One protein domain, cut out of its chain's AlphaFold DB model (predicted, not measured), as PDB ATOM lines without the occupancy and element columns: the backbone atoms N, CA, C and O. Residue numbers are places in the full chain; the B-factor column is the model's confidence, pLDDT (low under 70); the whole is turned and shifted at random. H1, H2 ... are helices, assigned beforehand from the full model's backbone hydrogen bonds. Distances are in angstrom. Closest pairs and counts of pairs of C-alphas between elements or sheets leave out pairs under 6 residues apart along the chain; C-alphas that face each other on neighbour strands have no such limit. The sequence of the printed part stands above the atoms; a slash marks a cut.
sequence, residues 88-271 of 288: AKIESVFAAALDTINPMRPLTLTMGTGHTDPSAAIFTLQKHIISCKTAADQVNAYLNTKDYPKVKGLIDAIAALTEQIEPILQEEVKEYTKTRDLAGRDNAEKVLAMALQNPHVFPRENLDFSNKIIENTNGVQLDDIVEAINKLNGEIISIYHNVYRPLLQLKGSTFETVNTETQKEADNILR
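This is residues 88 to 271 of the 288 residues of an uncharacterized protein of Acutalibacter muris (UniProt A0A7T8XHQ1). What shape is this? It is a long rod, a bundle of H1, H2, H3, H4 and H6: the long H4 and H6 run opposite ways side by side, H3 packs on H4, and the short H1 and H2 pack on H3. H4 runs past the bundle at one end, where H5 folds back on it; residues 259 to 271, of which 259 to 270 belong to H6, stick out at the other. How large is it? The printed part has 184 residues with six named helices, H1 to H6 in order, all helix by class; it is only just loose, close to extended, with a radius of gyration of the C-alphas of 23.5 A and spans of 93 by 32 by 21 A.

What touches the longest helix? H4, residues 148 to 197, touches H6, residues 222 to 270, closest at the C-alphas of Glu 175 and Ile 225, 6.0 A, at a shallow tilt of 24 degrees. It forms a hairpin with H3, residues 118 to 140, closest at the C-alphas of Pro 118 and Arg 180, 5.3 A. Residues 178 to 195 of H4 alone touch H5, residues 204 to 217, closest at the C-alphas of Ala 188 and Ser 210, 4.6 A, only just about perpendicular at 73 degrees. What else touches H3? H1, residues 88 to 100, does, closest at the C-alphas of Ala 97 and Ala 135, 5.3 A. H2, residues 104 to 113, forms a hairpin with H3 and touches it at residues 120 to 128 of H3 alone, closest at the C-alphas of Thr 110 and Ala 121, 5.3 A. How sound are the backbones? Every O i to N i+4 pair is within hydrogen-bond range in H1 and H5, against 4 of 6 in H2, 17 of 19 in H3, 40 of 46 in H4 and 41 of 45 in H6.

How long are the helices? H6 is 70.3 A, H4 66.5 A and H3 34.3 A. Where are the ends? H1 begins at C-alpha 88 (-45.134, 23.507, 59.938) and H6 ends at C-alpha 270 (-64.678, 17.932, 72.206).

Which C-alphas are farthest apart? Those of Gln 197 and Arg 271, at 92.9 A. Is anything cut or uncertain? The printed part has no cut and no long link, and pLDDT is under 70 at residues 112, 114 and 115.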
ATOM      1  N   ALA A  88     -46.585  23.681  59.917       93.38
ATOM      2  CA  ALA A  88     -45.134  23.507  59.938       93.38
ATOM      3  C   ALA A  88     -44.520  23.600  58.530       93.38
ATOM      4  O   ALA A  88     -43.486  24.242  58.337       93.38
ATOM      5  N   LYS A  89     -45.171  23.009  57.516       92.62
ATOM      6  CA  LYS A  89     -44.734  23.139  56.115       92.62
ATOM      7  C   LYS A  89     -44.848  24.579  55.632       92.62
ATOM      8  O   LYS A  89     -43.874  25.105  55.098       92.62
ATOM      9  N   ILE A  90     -45.990  25.227  55.853       93.12
ATOM     10  CA  ILE A  90     -46.195  26.633  55.472       93.12
ATOM     11  C   ILE A  90     -45.151  27.520  56.166       93.12
ATOM     12  O   ILE A  90     -44.491  28.321  55.511       93.12
ATOM     13  N   GLU A  91     -44.923  27.328  57.465       93.62
ATOM     14  CA  GLU A  91     -43.930  28.078  58.230       93.62
ATOM     15  C   GLU A  91     -42.511  27.878  57.692       93.62
ATOM     16  O   GLU A  91     -41.755  28.846  57.598       93.62
ATOM     17  N   SER A  92     -42.154  26.655  57.292       93.62
ATOM     18  CA  SER A  92     -40.850  26.376  56.685       93.62
ATOM     19  C   SER A  92     -40.656  27.107  55.353       93.62
ATOM     20  O   SER A  92     -39.577  27.642  55.104       93.62
ATOM     21  N   VAL A  93     -41.711  27.217  54.532       92.81
ATOM     22  CA  VAL A  93     -41.685  27.979  53.274       92.81
ATOM     23  C   VAL A  93     -41.535  29.471  53.559       92.81
ATOM     24  O   VAL A  93     -40.698  30.126  52.943       92.81
ATOM     25  N   PHE A  94     -42.266  30.007  54.541       93.44
ATOM     26  CA  PHE A  94     -42.082  31.392  54.985       93.44
ATOM     27  C   PHE A  94     -40.672  31.641  55.527       93.44
ATOM     28  O   PHE A  94     -40.091  32.681  55.241       93.44
ATOM     29  N   ALA A  95     -40.100  30.706  56.288       93.38
ATOM     30  CA  ALA A  95     -38.737  30.826  56.795       93.38
ATOM     31  C   ALA A  95     -37.707  30.844  55.655       93.38
ATOM     32  O   ALA A  95     -36.810  31.682  55.667       93.38
ATOM     33  N   ALA A  96     -37.868  29.979  54.648       92.62
ATOM     34  CA  ALA A  96     -37.010  29.958  53.466       92.62
ATOM     35  C   ALA A  96     -37.137  31.244  52.629       92.62
ATOM     36  O   ALA A  96     -36.129  31.783  52.165       92.62
ATOM     37  N   ALA A  97     -38.357  31.766  52.469       92.25
ATOM     38  CA  ALA A  97     -38.599  33.036  51.794       92.25
ATOM     39  C   ALA A  97     -37.950  34.205  52.556       92.25
ATOM     40  O   ALA A  97     -37.233  34.998  51.955       92.25
ATOM     41  N   LEU A  98     -38.131  34.270  53.880       92.69
ATOM     42  CA  LEU A  98     -37.530  35.300  54.734       92.69
ATOM     43  C   LEU A  98     -35.995  35.257  54.703       92.69
ATOM     44  O   LEU A  98     -35.361  36.297  54.557       92.69
ATOM     45  N   ASP A  99     -35.396  34.066  54.762       91.62
ATOM     46  CA  ASP A  99     -33.943  33.903  54.616       91.62
ATOM     47  C   ASP A  99     -33.447  34.378  53.239       91.62
ATOM     48  O   ASP A  99     -32.421  35.052  53.122       91.62
ATOM     49  N   THR A 100     -34.221  34.094  52.189       90.06
ATOM     50  CA  THR A 100     -33.892  34.483  50.815       90.06
ATOM     51  C   THR A 100     -33.922  35.995  50.611       90.06
ATOM     52  O   THR A 100     -33.032  36.513  49.935       90.06
ATOM     53  N   ILE A 101     -34.900  36.697  51.195       92.06
ATOM     54  CA  ILE A 101     -35.049  38.159  51.081       92.06
ATOM     55  C   ILE A 101     -34.189  38.944  52.078       92.06
ATOM     56  O   ILE A 101     -34.290  40.167  52.134       92.06
ATOM     57  N   ASN A 102     -33.381  38.266  52.896       92.88
ATOM     58  CA  ASN A 102     -32.587  38.912  53.932       92.88
ATOM     59  C   ASN A 102     -31.649  39.984  53.327       92.88
ATOM     60  O   ASN A 102     -30.692  39.617  52.633       92.88
ATOM     61  N   PRO A 103     -31.851  41.281  53.645       89.31
ATOM     62  CA  PRO A 103     -31.093  42.384  53.046       89.31
ATOM     63  C   PRO A 103     -29.594  42.348  53.358       89.31
ATOM     64  O   PRO A 103     -28.794  42.907  52.617       89.31
ATOM     65  N   MET A 104     -29.177  41.670  54.431       90.31
ATOM     66  CA  MET A 104     -27.756  41.564  54.781       90.31
ATOM     67  C   MET A 104     -26.993  40.600  53.869       90.31
ATOM     68  O   MET A 104     -25.770  40.684  53.761       90.31
ATOM     69  N   ARG A 105     -27.691  39.666  53.217       88.12
ATOM     70  CA  ARG A 105     -27.068  38.635  52.385       88.12
ATOM     71  C   ARG A 105     -26.276  39.215  51.205       88.12
ATOM     72  O   ARG A 105     -25.099  38.866  51.107       88.12
ATOM     73  N   PRO A 106     -26.841  40.085  50.341       86.31
ATOM     74  CA  PRO A 106     -26.074  40.708  49.263       86.31
ATOM     75  C   PRO A 106     -24.854  41.464  49.797       86.31
ATOM     76  O   PRO A 106     -23.761  41.219  49.298       86.31
ATOM     77  N   LEU A 107     -25.002  42.249  50.873       86.12
ATOM     78  CA  LEU A 107     -23.904  43.014  51.478       86.12
ATOM     79  C   LEU A 107     -22.716  42.131  51.870       86.12
ATOM     80  O   LEU A 107     -21.576  42.402  51.507       86.12
ATOM     81  N   THR A 108     -22.972  41.032  52.584       85.00
ATOM     82  CA  THR A 108     -21.891  40.128  53.018       85.00
ATOM     83  C   THR A 108     -21.140  39.494  51.848       85.00
ATOM     84  O   THR A 108     -19.950  39.204  51.965       85.00
ATOM     85  N   LEU A 109     -21.817  39.290  50.715       81.50
ATOM     86  CA  LEU A 109     -21.230  38.692  49.520       81.50
ATOM     87  C   LEU A 109     -20.471  39.729  48.683       81.50
ATOM     88  O   LEU A 109     -19.399  39.418  48.157       81.50
ATOM     89  N   THR A 110     -20.985  40.957  48.580       82.88
ATOM     90  CA  THR A 110     -20.366  42.036  47.800       82.88
ATOM     91  C   THR A 110     -19.175  42.671  48.517       82.88
ATOM     92  O   THR A 110     -18.219  43.041  47.847       82.88
ATOM     93  N   MET A 111     -19.127  42.687  49.854       75.75
ATOM     94  CA  MET A 111     -17.986  43.237  50.612       75.75
ATOM     95  C   MET A 111     -16.634  42.584  50.276       75.75
ATOM     96  O   MET A 111     -15.611  43.261  50.254       75.75
ATOM     97  N   GLY A 112     -16.612  41.269  50.031       69.56
ATOM     98  CA  GLY A 112     -15.374  40.545  49.710       69.56
ATOM     99  C   GLY A 112     -15.058  40.486  48.215       69.56
ATOM    100  O   GLY A 112     -13.894  40.398  47.839       69.56
ATOM    101  N   THR A 113     -16.087  40.524  47.365       71.56
ATOM    102  CA  THR A 113     -15.954  40.300  45.914       71.56
ATOM    103  C   THR A 113     -16.028  41.581  45.089       71.56
ATOM    104  O   THR A 113     -15.491  41.618  43.989       71.56
ATOM    105  N   GLY A 114     -16.630  42.646  45.617       67.00
ATOM    106  CA  GLY A 114     -16.935  43.875  44.885       67.00
ATOM    107  C   GLY A 114     -15.711  44.636  44.385       67.00
ATOM    108  O   GLY A 114     -15.749  45.191  43.292       67.00
ATOM    109  N   HIS A 115     -14.609  44.611  45.137       68.75
ATOM    110  CA  HIS A 115     -13.354  45.245  44.722       68.75
ATOM    111  C   HIS A 115     -12.520  44.379  43.766       68.75
ATOM    112  O   HIS A 115     -11.784  44.919  42.945       68.75
ATOM    113  N   THR A 116     -12.608  43.049  43.867       77.06
ATOM    114  CA  THR A 116     -11.794  42.120  43.061       77.06
ATOM    115  C   THR A 116     -12.468  41.726  41.752       77.06
ATOM    116  O   THR A 116     -11.793  41.527  40.748       77.06
ATOM    117  N   ASP A 117     -13.793  41.595  41.768       84.69
ATOM    118  CA  ASP A 117     -14.621  41.247  40.618       84.69
ATOM    119  C   ASP A 117     -15.978  41.974  40.699       84.69
ATOM    120  O   ASP A 117     -16.982  41.424  41.177       84.69
ATOM    121  N   PRO A 118     -16.039  43.220  40.193       85.44
ATOM    122  CA  PRO A 118     -17.279  43.986  40.127       85.44
ATOM    123  C   PRO A 118     -18.390  43.278  39.333       85.44
ATOM    124  O   PRO A 118     -19.571  43.485  39.601       85.44
ATOM    125  N   SER A 119     -18.041  42.414  38.370       87.12
ATOM    126  CA  SER A 119     -19.030  41.684  37.566       87.12
ATOM    127  C   SER A 119     -19.717  40.588  38.381       87.12
ATOM    128  O   SER A 119     -20.937  40.425  38.285       87.12
ATOM    129  N   ALA A 120     -18.969  39.877  39.229       88.88
ATOM    130  CA  ALA A 120     -19.536  38.911  40.170       88.88
ATOM    131  C   ALA A 120     -20.448  39.579  41.213       88.88
ATOM    132  O   ALA A 120     -21.504  39.030  41.550       88.88
ATOM    133  N   ALA A 121     -20.086  40.776  41.688       88.50
ATOM    134  CA  ALA A 121     -20.926  41.555  42.598       88.50
ATOM    135  C   ALA A 121     -22.253  41.969  41.938       88.50
ATOM    136  O   ALA A 121     -23.319  41.700  42.495       88.50
ATOM    137  N   ILE A 122     -22.210  42.506  40.709       90.44
ATOM    138  CA  ILE A 122     -23.413  42.840  39.921       90.44
ATOM    139  C   ILE A 122     -24.322  41.619  39.762       90.44
ATOM    140  O   ILE A 122     -25.521  41.697  40.035       90.44
ATOM    141  N   PHE A 123     -23.761  40.475  39.357       90.38
ATOM    142  CA  PHE A 123     -24.535  39.247  39.172       90.38
ATOM    143  C   PHE A 123     -25.198  38.786  40.477       90.38
ATOM    144  O   PHE A 123     -26.360  38.373  40.481       90.38
ATOM    145  N   THR A 124     -24.483  38.892  41.598       90.75
ATOM    146  CA  THR A 124     -24.994  38.532  42.927       90.75
ATOM    147  C   THR A 124     -26.170  39.416  43.338       90.75
ATOM    148  O   THR A 124     -27.204  38.893  43.763       90.75
ATOM    149  N   LEU A 125     -26.052  40.735  43.152       91.25
ATOM    150  CA  LEU A 125     -27.120  41.693  43.442       91.25
ATOM    151  C   LEU A 125     -28.349  41.446  42.563       91.25
ATOM    152  O   LEU A 125     -29.459  41.307  43.074       91.25
ATOM    153  N   GLN A 126     -28.162  41.288  41.251       91.31
ATOM    154  CA  GLN A 126     -29.257  41.011  40.317       91.31
ATOM    155  C   GLN A 126     -29.980  39.699  40.643       91.31
ATOM    156  O   GLN A 126     -31.212  39.646  40.649       91.31
ATOM    157  N   LYS A 127     -29.229  38.644  40.977       92.44
ATOM    158  CA  LYS A 127     -29.799  37.368  41.424       92.44
ATOM    159  C   LYS A 127     -30.636  37.541  42.690       92.44
ATOM    160  O   LYS A 127     -31.710  36.943  42.799       92.44
ATOM    161  N   HIS A 128     -30.162  38.341  43.642       91.38
ATOM    162  CA  HIS A 128     -30.899  38.612  44.870       91.38
ATOM    163  C   HIS A 128     -32.193  39.393  44.594       91.38
ATOM    164  O   HIS A 128     -33.244  38.968  45.059       91.38
ATOM    165  N   ILE A 129     -32.162  40.422  43.739       91.06
ATOM    166  CA  ILE A 129     -33.360  41.178  43.325       91.06
ATOM    167  C   ILE A 129     -34.433  40.247  42.739       91.06
ATOM    168  O   ILE A 129     -35.597  40.310  43.134       91.06
ATOM    169  N   ILE A 130     -34.052  39.339  41.833       91.62
ATOM    170  CA  ILE A 130     -34.983  38.354  41.249       91.62
ATOM    171  C   ILE A 130     -35.554  37.424  42.332       91.62
ATOM    172  O   ILE A 130     -36.743  37.093  42.323       91.62
ATOM    173  N   SER A 131     -34.719  37.018  43.287       89.94
ATOM    174  CA  SER A 131     -35.140  36.154  44.392       89.94
ATOM    175  C   SER A 131     -36.151  36.860  45.308       89.94
ATOM    176  O   SER A 131     -37.159  36.262  45.671       89.94
ATOM    177  N   CYS A 132     -35.957  38.149  45.607       88.94
ATOM    178  CA  CYS A 132     -36.902  38.946  46.397       88.94
ATOM    179  C   CYS A 132     -38.264  39.105  45.712       88.94
ATOM    180  O   CYS A 132     -39.298  39.001  46.370       88.94
ATOM    181  N   LYS A 133     -38.279  39.289  44.386       88.69
ATOM    182  CA  LYS A 133     -39.525  39.391  43.607       88.69
ATOM    183  C   LYS A 133     -40.333  38.099  43.605       88.69
ATOM    184  O   LYS A 133     -41.554  38.139  43.664       88.69
ATOM    185  N   THR A 134     -39.654  36.958  43.560       89.44
ATOM    186  CA  THR A 134     -40.304  35.641  43.480       89.44
ATOM    187  C   THR A 134     -40.666  35.051  44.844       89.44
ATOM    188  O   THR A 134     -41.438  34.097  44.909       89.44
ATOM    189  N   ALA A 135     -40.162  35.614  45.947       87.56
ATOM    190  CA  ALA A 135     -40.410  35.110  47.297       87.56
ATOM    191  C   ALA A 135     -41.901  35.135  47.688       87.56
ATOM    192  O   ALA A 135     -42.403  34.175  48.274       87.56
ATOM    193  N   ALA A 136     -42.627  36.198  47.327       86.19
ATOM    194  CA  ALA A 136     -44.065  36.291  47.591       86.19
ATOM    195  C   ALA A 136     -44.856  35.233  46.798       86.19
ATOM    196  O   ALA A 136     -45.752  34.590  47.346       86.19
ATOM    197  N   ASP A 137     -44.481  34.991  45.539       86.69
ATOM    198  CA  ASP A 137     -45.103  33.972  44.688       86.69
ATOM    199  C   ASP A 137     -44.860  32.557  45.219       86.69
ATOM    200  O   ASP A 137     -45.778  31.733  45.254       86.69
ATOM    201  N   GLN A 138     -43.640  32.283  45.693       85.88
ATOM    202  CA  GLN A 138     -43.291  31.004  46.313       85.88
ATOM    203  C   GLN A 138     -44.160  30.719  47.533       85.88
ATOM    204  O   GLN A 138     -44.644  29.604  47.681       85.88
ATOM    205  N   VAL A 139     -44.392  31.718  48.384       88.00
ATOM    206  CA  VAL A 139     -45.269  31.582  49.550       88.00
ATOM    207  C   VAL A 139     -46.727  31.396  49.125       88.00
ATOM    208  O   VAL A 139     -47.403  30.494  49.623       88.00
ATOM    209  N   ASN A 140     -47.206  32.200  48.173       87.31
ATOM    210  CA  ASN A 140     -48.581  32.137  47.674       87.31
ATOM    211  C   ASN A 140     -48.939  30.762  47.091       87.31
ATOM    212  O   ASN A 140     -50.069  30.306  47.263       87.31
ATOM    213  N   ALA A 141     -47.985  30.067  46.466       88.00
ATOM    214  CA  ALA A 141     -48.201  28.745  45.880       88.00
ATOM    215  C   ALA A 141     -48.601  27.656  46.901       88.00
ATOM    216  O   ALA A 141     -49.224  26.666  46.519       88.00
ATOM    217  N   TYR A 142     -48.270  27.824  48.187       84.50
ATOM    218  CA  TYR A 142     -48.589  26.855  49.246       84.50
ATOM    219  C   TYR A 142     -49.884  27.176  50.005       84.50
ATOM    220  O   TYR A 142     -50.267  26.429  50.909       84.50
ATOM    221  N   LEU A 143     -50.566  28.274  49.663       88.81
ATOM    222  CA  LEU A 143     -51.720  28.764  50.407       88.81
ATOM    223  C   LEU A 143     -53.030  28.465  49.681       88.81
ATOM    224  O   LEU A 143     -53.242  28.846  48.532       88.81
ATOM    225  N   ASN A 144     -53.964  27.837  50.396       86.94
ATOM    226  CA  ASN A 144     -55.335  27.678  49.924       86.94
ATOM    227  C   ASN A 144     -56.173  28.928  50.236       86.94
ATOM    228  O   ASN A 144     -55.842  29.723  51.115       86.94
ATOM    229  N   THR A 145     -57.350  29.041  49.612       85.50
ATOM    230  CA  THR A 145     -58.291  30.168  49.791       85.50
ATOM    231  C   THR A 145     -58.699  30.419  51.250       85.50
ATOM    232  O   THR A 145     -59.080  31.531  51.603       85.50
ATOM    233  N   LYS A 146     -58.638  29.391  52.108       86.19
ATOM    234  CA  LYS A 146     -58.953  29.496  53.543       86.19
ATOM    235  C   LYS A 146     -57.763  29.922  54.400       86.19
ATOM    236  O   LYS A 146     -57.968  30.563  55.424       86.19
ATOM    237  N   ASP A 147     -56.555  29.543  53.997       88.56
ATOM    238  CA  ASP A 147     -55.335  29.762  54.775       88.56
ATOM    239  C   ASP A 147     -54.719  31.133  54.443       88.56
ATOM    240  O   ASP A 147     -54.217  31.812  55.335       88.56
ATOM    241  N   TYR A 148     -54.849  31.594  53.189       88.81
ATOM    242  CA  TYR A 148     -54.324  32.884  52.721       88.81
ATOM    243  C   TYR A 148     -54.706  34.082  53.614       88.81
ATOM    244  O   TYR A 148     -53.805  34.819  54.016       88.81
ATOM    245  N   PRO A 149     -55.981  34.285  54.018       91.62
ATOM    246  CA  PRO A 149     -56.348  35.422  54.863       91.62
ATOM    247  C   PRO A 149     -55.627  35.452  56.215       91.62
ATOM    248  O   PRO A 149     -55.409  36.537  56.748       91.62
ATOM    249  N   LYS A 150     -55.236  34.289  56.758       90.56
ATOM    250  CA  LYS A 150     -54.558  34.187  58.060       90.56
ATOM    251  C   LYS A 150     -53.121  34.705  58.018       90.56
ATOM    252  O   LYS A 150     -52.616  35.184  59.023       90.56
ATOM    253  N   VAL A 151     -52.477  34.623  56.855       93.06
ATOM    254  CA  VAL A 151     -51.076  35.027  56.652       93.06
ATOM    255  C   VAL A 151     -50.924  36.229  55.719       93.06
ATOM    256  O   VAL A 151     -49.807  36.660  55.451       93.06
ATOM    257  N   LYS A 152     -52.035  36.806  55.246       91.88
ATOM    258  CA  LYS A 152     -52.037  37.925  54.299       91.88
ATOM    259  C   LYS A 152     -51.174  39.095  54.774       91.88
ATOM    260  O   LYS A 152     -50.350  39.579  54.012       91.88
ATOM    261  N   GLY A 153     -51.305  39.493  56.040       91.44
ATOM    262  CA  GLY A 153     -50.513  40.596  56.593       91.44
ATOM    263  C   GLY A 153     -49.001  40.346  56.531       91.44
ATOM    264  O   GLY A 153     -48.235  41.282  56.327       91.44
ATOM    265  N   LEU A 154     -48.569  39.085  56.637       92.25
ATOM    266  CA  LEU A 154     -47.163  38.710  56.504       92.25
ATOM    267  C   LEU A 154     -46.692  38.789  55.044       92.25
ATOM    268  O   LEU A 154     -45.586  39.250  54.787       92.25
ATOM    269  N   ILE A 155     -47.533  38.379  54.093       92.19
ATOM    270  CA  ILE A 155     -47.245  38.458  52.650       92.19
ATOM    271  C   ILE A 155     -47.164  39.915  52.196       92.19
ATOM    272  O   ILE A 155     -46.208  40.286  51.520       92.19
ATOM    273  N   ASP A 156     -48.121  40.745  52.616       92.12
ATOM    274  CA  ASP A 156     -48.143  42.176  52.309       92.12
ATOM    275  C   ASP A 156     -46.881  42.865  52.868       92.12
ATOM    276  O   ASP A 156     -46.262  43.684  52.192       92.12
ATOM    277  N   ALA A 157     -46.437  42.479  54.070       91.94
ATOM    278  CA  ALA A 157     -45.214  43.006  54.669       91.94
ATOM    279  C   ALA A 157     -43.929  42.522  53.963       91.94
ATOM    280  O   ALA A 157     -42.976  43.293  53.844       91.94
ATOM    281  N   ILE A 158     -43.899  41.282  53.455       92.06
ATOM    282  CA  ILE A 158     -42.808  40.785  52.596       92.06
ATOM    283  C   ILE A 158     -42.754  41.586  51.289       92.06
ATOM    284  O   ILE A 158     -41.678  42.025  50.889       92.06
ATOM    285  N   ALA A 159     -43.899  41.816  50.643       91.44
ATOM    286  CA  ALA A 159     -43.970  42.600  49.413       91.44
ATOM    287  C   ALA A 159     -43.494  44.046  49.635       91.44
ATOM    288  O   ALA A 159     -42.644  44.532  48.892       91.44
ATOM    289  N   ALA A 160     -43.951  44.691  50.713       92.06
ATOM    290  CA  ALA A 160     -43.541  46.049  51.074       92.06
ATOM    291  C   ALA A 160     -42.040  46.166  51.398       92.06
ATOM    292  O   ALA A 160     -41.429  47.210  51.158       92.06
ATOM    293  N   LEU A 161     -41.427  45.114  51.952       92.88
ATOM    294  CA  LEU A 161     -39.979  45.057  52.148       92.88
ATOM    295  C   LEU A 161     -39.247  44.982  50.799       92.88
ATOM    296  O   LEU A 161     -38.291  45.726  50.583       92.88
ATOM    297  N   THR A 162     -39.703  44.114  49.894       90.81
ATOM    298  CA  THR A 162     -39.126  43.981  48.548       90.81
ATOM    299  C   THR A 162     -39.208  45.296  47.770       90.81
ATOM    300  O   THR A 162     -38.215  45.691  47.162       90.81
ATOM    301  N   GLU A 163     -40.334  46.012  47.845       92.12
ATOM    302  CA  GLU A 163     -40.511  47.325  47.202       92.12
ATOM    303  C   GLU A 163     -39.532  48.391  47.718       92.12
ATOM    304  O   GLU A 163     -39.100  49.248  46.949       92.12
ATOM    305  N   GLN A 164     -39.147  48.339  48.998       91.75
ATOM    306  CA  GLN A 164     -38.179  49.276  49.580       91.75
ATOM    307  C   GLN A 164     -36.729  48.920  49.242       91.75
ATOM    308  O   GLN A 164     -35.917  49.809  48.998       91.75
ATOM    309  N   ILE A 165     -36.389  47.629  49.234       91.94
ATOM    310  CA  ILE A 165     -35.017  47.161  48.993       91.94
ATOM    311  C   ILE A 165     -34.639  47.262  47.511       91.94
ATOM    312  O   ILE A 165     -33.499  47.592  47.189       91.94
ATOM    313  N   GLU A 166     -35.571  46.964  46.602       91.81
ATOM    314  CA  GLU A 166     -35.297  46.915  45.164       91.81
ATOM    315  C   GLU A 166     -34.600  48.172  44.608       91.81
ATOM    316  O   GLU A 166     -33.548  48.007  43.987       91.81
ATOM    317  N   PRO A 167     -35.112  49.406  44.797       93.94
ATOM    318  CA  PRO A 167     -34.481  50.590  44.216       93.94
ATOM    319  C   PRO A 167     -33.056  50.814  44.735       93.94
ATOM    320  O   PRO A 167     -32.194  51.235  43.967       93.94
ATOM    321  N   ILE A 168     -32.789  50.478  45.998       93.06
ATOM    322  CA  ILE A 168     -31.469  50.645  46.620       93.06
ATOM    323  C   ILE A 168     -30.471  49.660  46.011       93.06
ATOM    324  O   ILE A 168     -29.391  50.064  45.589       93.06
ATOM    325  N   LEU A 169     -30.851  48.384  45.874       91.75
ATOM    326  CA  LEU A 169     -29.994  47.384  45.228       91.75
ATOM    327  C   LEU A 169     -29.779  47.678  43.739       91.75
ATOM    328  O   LEU A 169     -28.712  47.388  43.204       91.75
ATOM    329  N   GLN A 170     -30.774  48.241  43.047       93.62
ATOM    330  CA  GLN A 170     -30.611  48.682  41.658       93.62
ATOM    331  C   GLN A 170     -29.600  49.826  41.546       93.62
ATOM    332  O   GLN A 170     -28.815  49.849  40.599       93.62
ATOM    333  N   GLU A 171     -29.587  50.755  42.502       92.88
ATOM    334  CA  GLU A 171     -28.575  51.810  42.549       92.88
ATOM    335  C   GLU A 171     -27.189  51.238  42.878       92.88
ATOM    336  O   GLU A 171     -26.215  51.566  42.205       92.88
ATOM    337  N   GLU A 172     -27.104  50.278  43.802       90.62
ATOM    338  CA  GLU A 172     -25.853  49.577  44.121       90.62
ATOM    339  C   GLU A 172     -25.287  48.849  42.884       90.62
ATOM    340  O   GLU A 172     -24.095  48.937  42.585       90.62
ATOM    341  N   VAL A 173     -26.148  48.212  42.079       92.69
ATOM    342  CA  VAL A 173     -25.770  47.618  40.783       92.69
ATOM    343  C   VAL A 173     -25.197  48.662  39.822       92.69
ATOM    344  O   VAL A 173     -24.235  48.361  39.107       92.69
ATOM    345  N   LYS A 174     -25.749  49.883  39.779       92.25
ATOM    346  CA  LYS A 174     -25.202  50.961  38.939       92.25
ATOM    347  C   LYS A 174     -23.817  51.387  39.416       92.25
ATOM    348  O   LYS A 174     -22.929  51.543  38.582       92.25
ATOM    349  N   GLU A 175     -23.601  51.515  40.721       90.69
ATOM    350  CA  GLU A 175     -22.292  51.882  41.274       90.69
ATOM    351  C   GLU A 175     -21.225  50.805  41.011       90.69
ATOM    352  O   GLU A 175     -20.121  51.107  40.540       90.69
ATOM    353  N   TYR A 176     -21.562  49.521  41.166       89.69
ATOM    354  CA  TYR A 176     -20.653  48.442  40.756       89.69
ATOM    355  C   TYR A 176     -20.429  48.395  39.240       89.69
ATOM    356  O   TYR A 176     -19.339  48.042  38.788       89.69
ATOM    357  N   THR A 177     -21.418  48.799  38.438       90.38
ATOM    358  CA  THR A 177     -21.257  48.935  36.982       90.38
ATOM    359  C   THR A 177     -20.236  50.018  36.640       90.38
ATOM    360  O   THR A 177     -19.360  49.771  35.814       90.38
ATOM    361  N   LYS A 178     -20.269  51.173  37.319       90.19
ATOM    362  CA  LYS A 178     -19.236  52.212  37.163       90.19
ATOM    363  C   LYS A 178     -17.856  51.703  37.577       90.19
ATOM    364  O   LYS A 178     -16.886  51.941  36.867       90.19
ATOM    365  N   THR A 179     -17.775  50.952  38.678       88.25
ATOM    366  CA  THR A 179     -16.517  50.337  39.148       88.25
ATOM    367  C   THR A 179     -15.934  49.392  38.096       88.25
ATOM    368  O   THR A 179     -14.745  49.452  37.783       88.25
ATOM    369  N   ARG A 180     -16.779  48.537  37.508       88.88
ATOM    370  CA  ARG A 180     -16.398  47.632  36.416       88.88
ATOM    371  C   ARG A 180     -15.896  48.402  35.196       88.88
ATOM    372  O   ARG A 180     -14.866  48.044  34.632       88.88
ATOM    373  N   ASP A 181     -16.633  49.430  34.782       88.19
ATOM    374  CA  ASP A 181     -16.297  50.220  33.600       88.19
ATOM    375  C   ASP A 181     -14.976  50.988  33.826       88.19
ATOM    376  O   ASP A 181     -14.128  50.994  32.936       88.19
ATOM    377  N   LEU A 182     -14.728  51.528  35.032       87.50
ATOM    378  CA  LEU A 182     -13.444  52.143  35.408       87.50
ATOM    379  C   LEU A 182     -12.280  51.155  35.311       87.50
ATOM    380  O   LEU A 182     -11.262  51.470  34.698       87.50
ATOM    381  N   ALA A 183     -12.438  49.945  35.854       86.69
ATOM    382  CA  ALA A 183     -11.417  48.901  35.754       86.69
ATOM    383  C   ALA A 183     -11.151  48.477  34.294       86.69
ATOM    384  O   ALA A 183     -10.041  48.073  33.948       86.69
ATOM    385  N   GLY A 184     -12.162  48.574  33.425       86.12
ATOM    386  CA  GLY A 184     -12.065  48.272  31.997       86.12
ATOM    387  C   GLY A 184     -11.536  49.415  31.124       86.12
ATOM    388  O   GLY A 184     -11.274  49.185  29.939       86.12
ATOM    389  N   ARG A 185     -11.369  50.625  31.673       88.44
ATOM    390  CA  ARG A 185     -11.069  51.838  30.904       88.44
ATOM    391  C   ARG A 185      -9.751  51.744  30.135       88.44
ATOM    392  O   ARG A 185      -9.751  51.941  28.924       88.44
ATOM    393  N   ASP A 186      -8.661  51.347  30.791       87.19
ATOM    394  CA  ASP A 186      -7.342  51.198  30.152       87.19
ATOM    395  C   ASP A 186      -7.374  50.225  28.967       87.19
ATOM    396  O   ASP A 186      -6.677  50.395  27.962       87.19
ATOM    397  N   ASN A 187      -8.178  49.166  29.084       88.06
ATOM    398  CA  ASN A 187      -8.346  48.194  28.016       88.06
ATOM    399  C   ASN A 187      -9.169  48.777  26.858       88.06
ATOM    400  O   ASN A 187      -8.794  48.600  25.701       88.06
ATOM    401  N   ALA A 188     -10.245  49.508  27.157       87.62
ATOM    402  CA  ALA A 188     -11.048  50.205  26.155       87.62
ATOM    403  C   ALA A 188     -10.215  51.235  25.367       87.62
ATOM    404  O   ALA A 188     -10.281  51.261  24.138       87.62
ATOM    405  N   GLU A 189      -9.361  52.014  26.041       88.62
ATOM    406  CA  GLU A 189      -8.453  52.970  25.387       88.62
ATOM    407  C   GLU A 189      -7.467  52.260  24.442       88.62
ATOM    408  O   GLU A 189      -7.275  52.691  23.303       88.62
ATOM    409  N   LYS A 190      -6.897  51.118  24.859       89.12
ATOM    410  CA  LYS A 190      -6.014  50.297  24.009       89.12
ATOM    411  C   LYS A 190      -6.733  49.742  22.782       89.12
ATOM    412  O   LYS A 190      -6.171  49.783  21.688       89.12
ATOM    413  N   VAL A 191      -7.958  49.236  22.941       88.12
ATOM    414  CA  VAL A 191      -8.764  48.704  21.829       88.12
ATOM    415  C   VAL A 191      -9.053  49.798  20.802       88.12
ATOM    416  O   VAL A 191      -8.844  49.585  19.608       88.12
ATOM    417  N   LEU A 192      -9.456  50.991  21.250       87.25
ATOM    418  CA  LEU A 192      -9.717  52.131  20.367       87.25
ATOM    419  C   LEU A 192      -8.436  52.615  19.667       87.25
ATOM    420  O   LEU A 192      -8.455  52.866  18.462       87.25
ATOM    421  N   ALA A 193      -7.303  52.667  20.375       87.94
ATOM    422  CA  ALA A 193      -6.012  53.018  19.784       87.94
ATOM    423  C   ALA A 193      -5.565  52.013  18.705       87.94
ATOM    424  O   ALA A 193      -5.093  52.412  17.639       87.94
ATOM    425  N   MET A 194      -5.750  50.709  18.941       86.69
ATOM    426  CA  MET A 194      -5.459  49.666  17.950       86.69
ATOM    427  C   MET A 194      -6.403  49.735  16.743       86.69
ATOM    428  O   MET A 194      -5.963  49.514  15.614       86.69
ATOM    429  N   ALA A 195      -7.676  50.072  16.956       85.38
ATOM    430  CA  ALA A 195      -8.658  50.235  15.887       85.38
ATOM    431  C   ALA A 195      -8.343  51.433  14.973       85.38
ATOM    432  O   ALA A 195      -8.541  51.342  13.763       85.38
ATOM    433  N   LEU A 196      -7.800  52.525  15.528       85.06
ATOM    434  CA  LEU A 196      -7.315  53.669  14.744       85.06
ATOM    435  C   LEU A 196      -6.132  53.293  13.843       85.06
ATOM    436  O   LEU A 196      -6.024  53.798  12.728       85.06
ATOM    437  N   GLN A 197      -5.254  52.402  14.312       86.88
ATOM    438  CA  GLN A 197      -4.112  51.921  13.530       86.88
ATOM    439  C   GLN A 197      -4.515  50.862  12.494       86.88
ATOM    440  O   GLN A 197      -3.910  50.799  11.428       86.88
ATOM    441  N   ASN A 198      -5.534  50.043  12.786       84.50
ATOM    442  CA  ASN A 198      -5.994  48.959  11.918       84.50
ATOM    443  C   ASN A 198      -7.541  48.885  11.860       84.50
ATOM    444  O   ASN A 198      -8.155  48.170  12.659       84.50
ATOM    445  N   PRO A 199      -8.186  49.540  10.871       74.75
ATOM    446  CA  PRO A 199      -9.644  49.745  10.830       74.75
ATOM    447  C   PRO A 199     -10.531  48.490  10.732       74.75
ATOM    448  O   PRO A 199     -11.750  48.595  10.856       74.75
ATOM    449  N   HIS A 200      -9.959  47.307  10.488       77.94
ATOM    450  CA  HIS A 200     -10.701  46.050  10.284       77.94
ATOM    451  C   HIS A 200     -10.471  44.994  11.376       77.94
ATOM    452  O   HIS A 200     -10.968  43.879  11.253       77.94
ATOM    453  N   VAL A 201      -9.716  45.314  12.433       82.38
ATOM    454  CA  VAL A 201      -9.317  44.327  13.455       82.38
ATOM    455  C   VAL A 201     -10.436  44.014  14.450       82.38
ATOM    456  O   VAL A 201     -10.507  42.894  14.949       82.38
ATOM    457  N   PHE A 202     -11.334  44.967  14.711       82.75
ATOM    458  CA  PHE A 202     -12.412  44.796  15.684       82.75
ATOM    459  C   PHE A 202     -13.798  44.969  15.046       82.75
ATOM    460  O   PHE A 202     -13.991  45.875  14.231       82.75
ATOM    461  N   PRO A 203     -14.789  44.146  15.439       86.38
ATOM    462  CA  PRO A 203     -16.193  44.389  15.121       86.38
ATOM    463  C   PRO A 203     -16.667  45.747  15.656       86.38
ATOM    464  O   PRO A 203     -16.224  46.178  16.722       86.38
ATOM    465  N   ARG A 204     -17.623  46.388  14.965       84.31
ATOM    466  CA  ARG A 204     -18.199  47.680  15.392       84.31
ATOM    467  C   ARG A 204     -18.767  47.639  16.811       84.31
ATOM    468  O   ARG A 204     -18.507  48.553  17.579       84.31
ATOM    469  N   GLU A 205     -19.435  46.548  17.182       86.88
ATOM    470  CA  GLU A 205     -20.011  46.364  18.522       86.88
ATOM    471  C   GLU A 205     -18.971  46.517  19.647       86.88
ATOM    472  O   GLU A 205     -19.257  47.116  20.683       86.88
ATOM    473  N   ASN A 206     -17.738  46.048  19.431       84.06
ATOM    474  CA  ASN A 206     -16.663  46.163  20.420       84.06
ATOM    475  C   ASN A 206     -16.138  47.601  20.536       84.06
ATOM    476  O   ASN A 206     -15.718  48.021  21.617       84.06
ATOM    477  N   LEU A 207     -16.154  48.352  19.432       85.88
ATOM    478  CA  LEU A 207     -15.772  49.765  19.412       85.88
ATOM    479  C   LEU A 207     -16.832  50.616  20.113       85.88
ATOM    480  O   LEU A 207     -16.481  51.440  20.953       85.88
ATOM    481  N   ASP A 208     -18.110  50.356  19.840       88.81
ATOM    482  CA  ASP A 208     -19.234  51.026  20.498       88.81
ATOM    483  C   ASP A 208     -19.232  50.752  22.009       88.81
ATOM    484  O   ASP A 208     -19.388  51.669  22.815       88.81
ATOM    485  N   PHE A 209     -18.970  49.503  22.413       87.56
ATOM    486  CA  PHE A 209     -18.809  49.133  23.819       87.56
ATOM    487  C   PHE A 209     -17.633  49.861  24.487       87.56
ATOM    488  O   PHE A 209     -17.781  50.392  25.588       87.56
ATOM    489  N   SER A 210     -16.481  49.929  23.814       85.44
ATOM    490  CA  SER A 210     -15.295  50.620  24.335       85.44
ATOM    491  C   SER A 210     -15.541  52.125  24.471       85.44
ATOM    492  O   SER A 210     -15.242  52.692  25.517       85.44
ATOM    493  N   ASN A 211     -16.164  52.762  23.473       87.38
ATOM    494  CA  ASN A 211     -16.559  54.173  23.539       87.38
ATOM    495  C   ASN A 211     -17.510  54.439  24.710       87.38
ATOM    496  O   ASN A 211     -17.295  55.377  25.474       87.38
ATOM    497  N   LYS A 212     -18.504  53.567  24.912       89.94
ATOM    498  CA  LYS A 212     -19.439  53.666  26.036       89.94
ATOM    499  C   LYS A 212     -18.734  53.599  27.393       89.94
ATOM    500  O   LYS A 212     -19.101  54.340  28.298       89.94
ATOM    501  N   ILE A 213     -17.707  52.756  27.540       87.06
ATOM    502  CA  ILE A 213     -16.880  52.723  28.758       87.06
ATOM    503  C   ILE A 213     -16.173  54.067  28.965       87.06
ATOM    504  O   ILE A 213     -16.203  54.597  30.074       87.06
ATOM    505  N   ILE A 214     -15.561  54.639  27.922       87.06
ATOM    506  CA  ILE A 214     -14.850  55.925  28.024       87.06
ATOM    507  C   ILE A 214     -15.799  57.065  28.410       87.06
ATOM    508  O   ILE A 214     -15.445  57.877  29.265       87.06
ATOM    509  N   GLU A 215     -16.994  57.106  27.817       86.88
ATOM    510  CA  GLU A 215     -18.039  58.083  28.143       86.88
ATOM    511  C   GLU A 215     -18.526  57.933  29.591       86.88
ATOM    512  O   GLU A 215     -18.550  58.913  30.333       86.88
ATOM    513  N   ASN A 216     -18.841  56.704  30.018       83.44
ATOM    514  CA  ASN A 216     -19.354  56.407  31.360       83.44
ATOM    515  C   ASN A 216     -18.352  56.686  32.487       83.44
ATOM    516  O   ASN A 216     -18.754  56.862  33.634       83.44
ATOM    517  N   THR A 217     -17.054  56.667  32.184       84.38
ATOM    518  CA  THR A 217     -15.977  56.803  33.177       84.38
ATOM    519  C   THR A 217     -15.338  58.189  33.185       84.38
ATOM    520  O   THR A 217     -14.454  58.457  33.996       84.38
ATOM    521  N   ASN A 218     -15.765  59.091  32.296       83.56
ATOM    522  CA  ASN A 218     -15.197  60.428  32.212       83.56
ATOM    523  C   ASN A 218     -15.528  61.254  33.468       83.56
ATOM    524  O   ASN A 218     -16.695  61.497  33.767       83.56
ATOM    525  N   GLY A 219     -14.498  61.695  34.194       78.25
ATOM    526  CA  GLY A 219     -14.652  62.494  35.414       78.25
ATOM    527  C   GLY A 219     -15.163  61.724  36.639       78.25
ATOM    528  O   GLY A 219     -15.462  62.354  37.648       78.25
ATOM    529  N   VAL A 220     -15.260  60.393  36.570       85.81
ATOM    530  CA  VAL A 220     -15.688  59.552  37.698       85.81
ATOM    531  C   VAL A 220     -14.474  59.167  38.541       85.81
ATOM    532  O   VAL A 220     -13.520  58.596  38.011       85.81
ATOM    533  N   GLN A 221     -14.508  59.439  39.850       86.75
ATOM    534  CA  GLN A 221     -13.475  58.975  40.779       86.75
ATOM    535  C   GLN A 221     -13.920  57.720  41.529       86.75
ATOM    536  O   GLN A 221     -15.095  57.544  41.850       86.75
ATOM    537  N   LEU A 222     -12.960  56.840  41.823       84.44
ATOM    538  CA  LEU A 222     -13.224  55.607  42.563       84.44
ATOM    539  C   LEU A 222     -13.718  55.896  43.988       84.44
ATOM    540  O   LEU A 222     -14.623  55.213  44.460       84.44
ATOM    541  N   ASP A 223     -13.164  56.918  44.642       86.75
ATOM    542  CA  ASP A 223     -13.540  57.301  46.007       86.75
ATOM    543  C   ASP A 223     -15.012  57.734  46.092       86.75
ATOM    544  O   ASP A 223     -15.717  57.305  47.006       86.75
ATOM    545  N   ASP A 224     -15.510  58.471  45.090       88.94
ATOM    546  CA  ASP A 224     -16.919  58.883  45.007       88.94
ATOM    547  C   ASP A 224     -17.857  57.665  44.910       88.94
ATOM    548  O   ASP A 224     -18.925  57.629  45.527       88.94
ATOM    549  N   ILE A 225     -17.451  56.634  44.156       87.62
ATOM    550  CA  ILE A 225     -18.217  55.387  44.029       87.62
ATOM    551  C   ILE A 225     -18.211  54.616  45.352       87.62
ATOM    552  O   ILE A 225     -19.248  54.111  45.782       87.62
ATOM    553  N   VAL A 226     -17.056  54.524  46.015       87.50
ATOM    554  CA  VAL A 226     -16.935  53.844  47.312       87.50
ATOM    555  C   VAL A 226     -17.792  54.539  48.370       87.50
ATOM    556  O   VAL A 226     -18.473  53.862  49.144       87.50
ATOM    557  N   GLU A 227     -17.818  55.871  48.394       90.00
ATOM    558  CA  GLU A 227     -18.691  56.635  49.288       90.00
ATOM    559  C   GLU A 227     -20.177  56.373  48.990       90.00
ATOM    560  O   GLU A 227     -20.952  56.103  49.915       90.00
ATOM    561  N   ALA A 228     -20.571  56.359  47.711       91.12
ATOM    562  CA  ALA A 228     -21.938  56.048  47.296       91.12
ATOM    563  C   ALA A 228     -22.368  54.631  47.716       91.12
ATOM    564  O   ALA A 228     -23.438  54.463  48.306       91.12
ATOM    565  N   ILE A 229     -21.520  53.622  47.492       89.38
ATOM    566  CA  ILE A 229     -21.773  52.236  47.916       89.38
ATOM    567  C   ILE A 229     -21.907  52.156  49.439       89.38
ATOM    568  O   ILE A 229     -22.848  51.548  49.945       89.38
ATOM    569  N   ASN A 230     -21.020  52.806  50.199       89.81
ATOM    570  CA  ASN A 230     -21.096  52.809  51.662       89.81
ATOM    571  C   ASN A 230     -22.389  53.450  52.180       89.81
ATOM    572  O   ASN A 230     -22.979  52.956  53.146       89.81
ATOM    573  N   LYS A 231     -22.862  54.517  51.529       93.19
ATOM    574  CA  LYS A 231     -24.146  55.140  51.850       93.19
ATOM    575  C   LYS A 231     -25.315  54.184  51.596       93.19
ATOM    576  O   LYS A 231     -26.132  53.991  52.496       93.19
ATOM    577  N   LEU A 232     -25.362  53.548  50.423       92.56
ATOM    578  CA  LEU A 232     -26.393  52.561  50.075       92.56
ATOM    579  C   LEU A 232     -26.382  51.371  51.049       92.56
ATOM    580  O   LEU A 232     -27.431  50.955  51.538       92.56
ATOM    581  N   ASN A 233     -25.198  50.889  51.429       91.31
ATOM    582  CA  ASN A 233     -25.042  49.842  52.439       91.31
ATOM    583  C   ASN A 233     -25.620  50.271  53.795       91.31
ATOM    584  O   ASN A 233     -26.298  49.486  54.459       91.31
ATOM    585  N   GLY A 234     -25.398  51.527  54.196       92.00
ATOM    586  CA  GLY A 234     -26.009  52.114  55.390       92.00
ATOM    587  C   GLY A 234     -27.539  52.123  55.332       92.00
ATOM    588  O   GLY A 234     -28.197  51.767  56.315       92.00
ATOM    589  N   GLU A 235     -28.118  52.457  54.177       94.06
ATOM    590  CA  GLU A 235     -29.569  52.410  53.955       94.06
ATOM    591  C   GLU A 235     -30.110  50.974  54.064       94.06
ATOM    592  O   GLU A 235     -31.083  50.741  54.788       94.06
ATOM    593  N   ILE A 236     -29.437  49.986  53.465       93.00
ATOM    594  CA  ILE A 236     -29.809  48.562  53.563       93.00
ATOM    595  C   ILE A 236     -29.752  48.067  55.016       93.00
ATOM    596  O   ILE A 236     -30.676  47.396  55.484       93.00
ATOM    597  N   ILE A 237     -28.707  48.434  55.768       93.00
ATOM    598  CA  ILE A 237     -28.581  48.111  57.198       93.00
ATOM    599  C   ILE A 237     -29.739  48.733  57.994       93.00
ATOM    600  O   ILE A 237     -30.305  48.092  58.886       93.00
ATOM    601  N   SER A 238     -30.143  49.960  57.659       93.88
ATOM    602  CA  SER A 238     -31.287  50.608  58.305       93.88
ATOM    603  C   SER A 238     -32.598  49.854  58.044       93.88
ATOM    604  O   SER A 238     -33.359  49.607  58.983       93.88
ATOM    605  N   ILE A 239     -32.830  49.388  56.810       93.62
ATOM    606  CA  ILE A 239     -34.001  48.577  56.443       93.62
ATOM    607  C   ILE A 239     -33.980  47.237  57.175       93.62
ATOM    608  O   ILE A 239     -35.011  46.783  57.682       93.62
ATOM    609  N   TYR A 240     -32.807  46.613  57.294       93.12
ATOM    610  CA  TYR A 240     -32.651  45.382  58.057       93.12
ATOM    611  C   TYR A 240     -33.138  45.552  59.507       93.12
ATOM    612  O   TYR A 240     -33.917  44.739  60.015       93.12
ATOM    613  N   HIS A 241     -32.714  46.627  60.172       93.25
ATOM    614  CA  HIS A 241     -33.083  46.882  61.562       93.25
ATOM    615  C   HIS A 241     -34.538  47.321  61.738       93.25
ATOM    616  O   HIS A 241     -35.193  46.851  62.669       93.25
ATOM    617  N   ASN A 242     -35.037  48.189  60.858       93.56
ATOM    618  CA  ASN A 242     -36.318  48.872  61.042       93.56
ATOM    619  C   ASN A 242     -37.502  48.165  60.374       93.56
ATOM    620  O   ASN A 242     -38.638  48.400  60.773       93.56
ATOM    621  N   VAL A 243     -37.261  47.308  59.378       93.62
ATOM    622  CA  VAL A 243     -38.326  46.643  58.607       93.62
ATOM    623  C   VAL A 243     -38.191  45.125  58.681       93.62
ATOM    624  O   VAL A 243     -39.119  44.448  59.119       93.62
ATOM    625  N   TYR A 244     -37.022  44.573  58.337       93.19
ATOM    626  CA  TYR A 244     -36.838  43.116  58.292       93.19
ATOM    627  C   TYR A 244     -36.897  42.463  59.683       93.19
ATOM    628  O   TYR A 244     -37.559  41.444  59.866       93.19
ATOM    629  N   ARG A 245     -36.262  43.046  60.710       93.19
ATOM    630  CA  ARG A 245     -36.365  42.513  62.084       93.19
ATOM    631  C   ARG A 245     -37.806  42.512  62.619       93.19
ATOM    632  O   ARG A 245     -38.225  41.467  63.121       93.19
ATOM    633  N   PRO A 246     -38.585  43.606  62.513       94.75
ATOM    634  CA  PRO A 246     -40.010  43.575  62.841       94.75
ATOM    635  C   PRO A 246     -40.803  42.555  62.023       94.75
ATOM    636  O   PRO A 246     -41.676  41.895  62.578       94.75
ATOM    637  N   LEU A 247     -40.469  42.354  60.745       93.12
ATOM    638  CA  LEU A 247     -41.088  41.323  59.910       93.12
ATOM    639  C   LEU A 247     -40.860  39.904  60.467       93.12
ATOM    640  O   LEU A 247     -41.787  39.093  60.480       93.12
ATOM    641  N   LEU A 248     -39.669  39.607  61.001       92.56
ATOM    642  CA  LEU A 248     -39.403  38.332  61.682       92.56
ATOM    643  C   LEU A 248     -40.266  38.150  62.942       92.56
ATOM    644  O   LEU A 248     -40.745  37.047  63.209       92.56
ATOM    645  N   GLN A 249     -40.499  39.225  63.701       93.19
ATOM    646  CA  GLN A 249     -41.400  39.198  64.860       93.19
ATOM    647  C   GLN A 249     -42.860  39.009  64.425       93.19
ATOM    648  O   GLN A 249     -43.589  38.205  65.010       93.19
ATOM    649  N   LEU A 250     -43.271  39.685  63.346       93.69
ATOM    650  CA  LEU A 250     -44.599  39.545  62.756       93.69
ATOM    651  C   LEU A 250     -44.863  38.099  62.324       93.69
ATOM    652  O   LEU A 250     -45.934  37.566  62.624       93.69
ATOM    653  N   LYS A 251     -43.875  37.440  61.701       93.81
ATOM    654  CA  LYS A 251     -43.926  36.004  61.391       93.81
ATOM    655  C   LYS A 251     -44.237  35.193  62.653       93.81
ATOM    656  O   LYS A 251     -45.234  34.479  62.668       93.81
ATOM    657  N   GLY A 252     -43.451  35.355  63.721       91.00
ATOM    658  CA  GLY A 252     -43.671  34.649  64.992       91.00
ATOM    659  C   GLY A 252     -45.091  34.831  65.541       91.00
ATOM    660  O   GLY A 252     -45.797  33.851  65.768       91.00
ATOM    661  N   SER A 253     -45.546  36.081  65.653       93.75
ATOM    662  CA  SER A 253     -46.878  36.405  66.189       93.75
ATOM    663  C   SER A 253     -48.040  35.865  65.338       93.75
ATOM    664  O   SER A 253     -49.081  35.465  65.866       93.75
ATOM    665  N   THR A 254     -47.864  35.813  64.015       93.25
ATOM    666  CA  THR A 254     -48.887  35.329  63.082       93.25
ATOM    667  C   THR A 254     -49.066  33.821  63.230       93.25
ATOM    668  O   THR A 254     -50.191  33.350  63.385       93.25
ATOM    669  N   PHE A 255     -47.968  33.056  63.255       92.75
ATOM    670  CA  PHE A 255     -48.037  31.604  63.448       92.75
ATOM    671  C   PHE A 255     -48.487  31.222  64.864       92.75
ATOM    672  O   PHE A 255     -49.223  30.250  65.020       92.75
ATOM    673  N   GLU A 256     -48.148  32.015  65.883       92.88
ATOM    674  CA  GLU A 256     -48.705  31.841  67.229       92.88
ATOM    675  C   GLU A 256     -50.227  32.040  67.230       92.88
ATOM    676  O   GLU A 256     -50.964  31.188  67.730       92.88
ATOM    677  N   THR A 257     -50.722  33.106  66.592       93.19
ATOM    678  CA  THR A 257     -52.166  33.359  66.454       93.19
ATOM    679  C   THR A 257     -52.861  32.193  65.757       93.19
ATOM    680  O   THR A 257     -53.842  31.661  66.280       93.19
ATOM    681  N   VAL A 258     -52.307  31.730  64.635       92.69
ATOM    682  CA  VAL A 258     -52.811  30.565  63.899       92.69
ATOM    683  C   VAL A 258     -52.855  29.318  64.782       92.69
ATOM    684  O   VAL A 258     -53.878  28.639  64.814       92.69
ATOM    685  N   ASN A 259     -51.798  29.038  65.546       91.56
ATOM    686  CA  ASN A 259     -51.762  27.905  66.466       91.56
ATOM    687  C   ASN A 259     -52.860  28.014  67.541       91.56
ATOM    688  O   ASN A 259     -53.599  27.059  67.777       91.56
ATOM    689  N   THR A 260     -53.048  29.195  68.144       92.25
ATOM    690  CA  THR A 260     -54.119  29.390  69.137       92.25
ATOM    691  C   THR A 260     -55.520  29.217  68.543       92.25
ATOM    692  O   THR A 260     -56.413  28.698  69.215       92.25
ATOM    693  N   GLU A 261     -55.743  29.623  67.290       91.31
ATOM    694  CA  GLU A 261     -57.005  29.386  66.585       91.31
ATOM    695  C   GLU A 261     -57.225  27.901  66.301       91.31
ATOM    696  O   GLU A 261     -58.301  27.382  66.595       91.31
ATOM    697  N   THR A 262     -56.203  27.203  65.801       90.81
ATOM    698  CA  THR A 262     -56.241  25.758  65.547       90.81
ATOM    699  C   THR A 262     -56.558  24.985  66.828       90.81
ATOM    700  O   THR A 262     -57.410  24.096  66.822       90.81
ATOM    701  N   GLN A 263     -55.963  25.371  67.961       88.88
ATOM    702  CA  GLN A 263     -56.285  24.794  69.268       88.88
ATOM    703  C   GLN A 263     -57.739  25.057  69.681       88.88
ATOM    704  O   GLN A 263     -58.433  24.135  70.112       88.88
ATOM    705  N   LYS A 264     -58.249  26.282  69.495       90.06
ATOM    706  CA  LYS A 264     -59.661  26.607  69.773       90.06
ATOM    707  C   LYS A 264     -60.620  25.799  68.897       90.06
ATOM    708  O   LYS A 264     -61.651  25.330  69.388       90.06
ATOM    709  N   GLU A 265     -60.306  25.625  67.613       88.56
ATOM    710  CA  GLU A 265     -61.088  24.793  66.693       88.56
ATOM    711  C   GLU A 265     -61.071  23.323  67.126       88.56
ATOM    712  O   GLU A 265     -62.129  22.690  67.200       88.56
ATOM    713  N   ALA A 266     -59.901  22.810  67.506       87.50
ATOM    714  CA  ALA A 266     -59.718  21.460  68.018       87.50
ATOM    715  C   ALA A 266     -60.509  21.209  69.314       87.50
ATOM    716  O   ALA A 266     -61.188  20.190  69.451       87.50
ATOM    717  N   ASP A 267     -60.497  22.149  70.256       87.56
ATOM    718  CA  ASP A 267     -61.237  22.032  71.516       87.56
ATOM    719  C   ASP A 267     -62.755  22.120  71.311       87.56
ATOM    720  O   ASP A 267     -63.536  21.478  72.025       87.56
ATOM    721  N   ASN A 268     -63.208  22.832  70.277       85.56
ATOM    722  CA  ASN A 268     -64.618  22.852  69.898       85.56
ATOM    723  C   ASN A 268     -65.125  21.466  69.437       85.56
ATOM    724  O   ASN A 268     -66.309  21.166  69.614       85.56
ATOM    725  N   ILE A 269     -64.250  20.584  68.927       83.19
ATOM    726  CA  ILE A 269     -64.593  19.195  68.556       83.19
ATOM    727  C   ILE A 269     -64.996  18.372  69.794       83.19
ATOM    728  O   ILE A 269     -65.890  17.521  69.717       83.19
ATOM    729  N   LEU A 270     -64.392  18.648  70.956       78.50
ATOM    730  CA  LEU A 270     -64.678  17.932  72.206       78.50
ATOM    731  C   LEU A 270     -66.036  18.298  72.810       78.50
ATOM    732  O   LEU A 270     -66.594  17.511  73.579       78.50
ATOM    733  N   ARG A 271     -66.618  19.454  72.458       77.31
ATOM    734  CA  ARG A 271     -67.901  19.886  73.030       77.31
ATOM    735  C   ARG A 271     -68.986  18.843  72.762       77.31
ATOM    736  O   ARG A 271     -69.242  18.444  71.624       77.31
TER     737      ARG A 271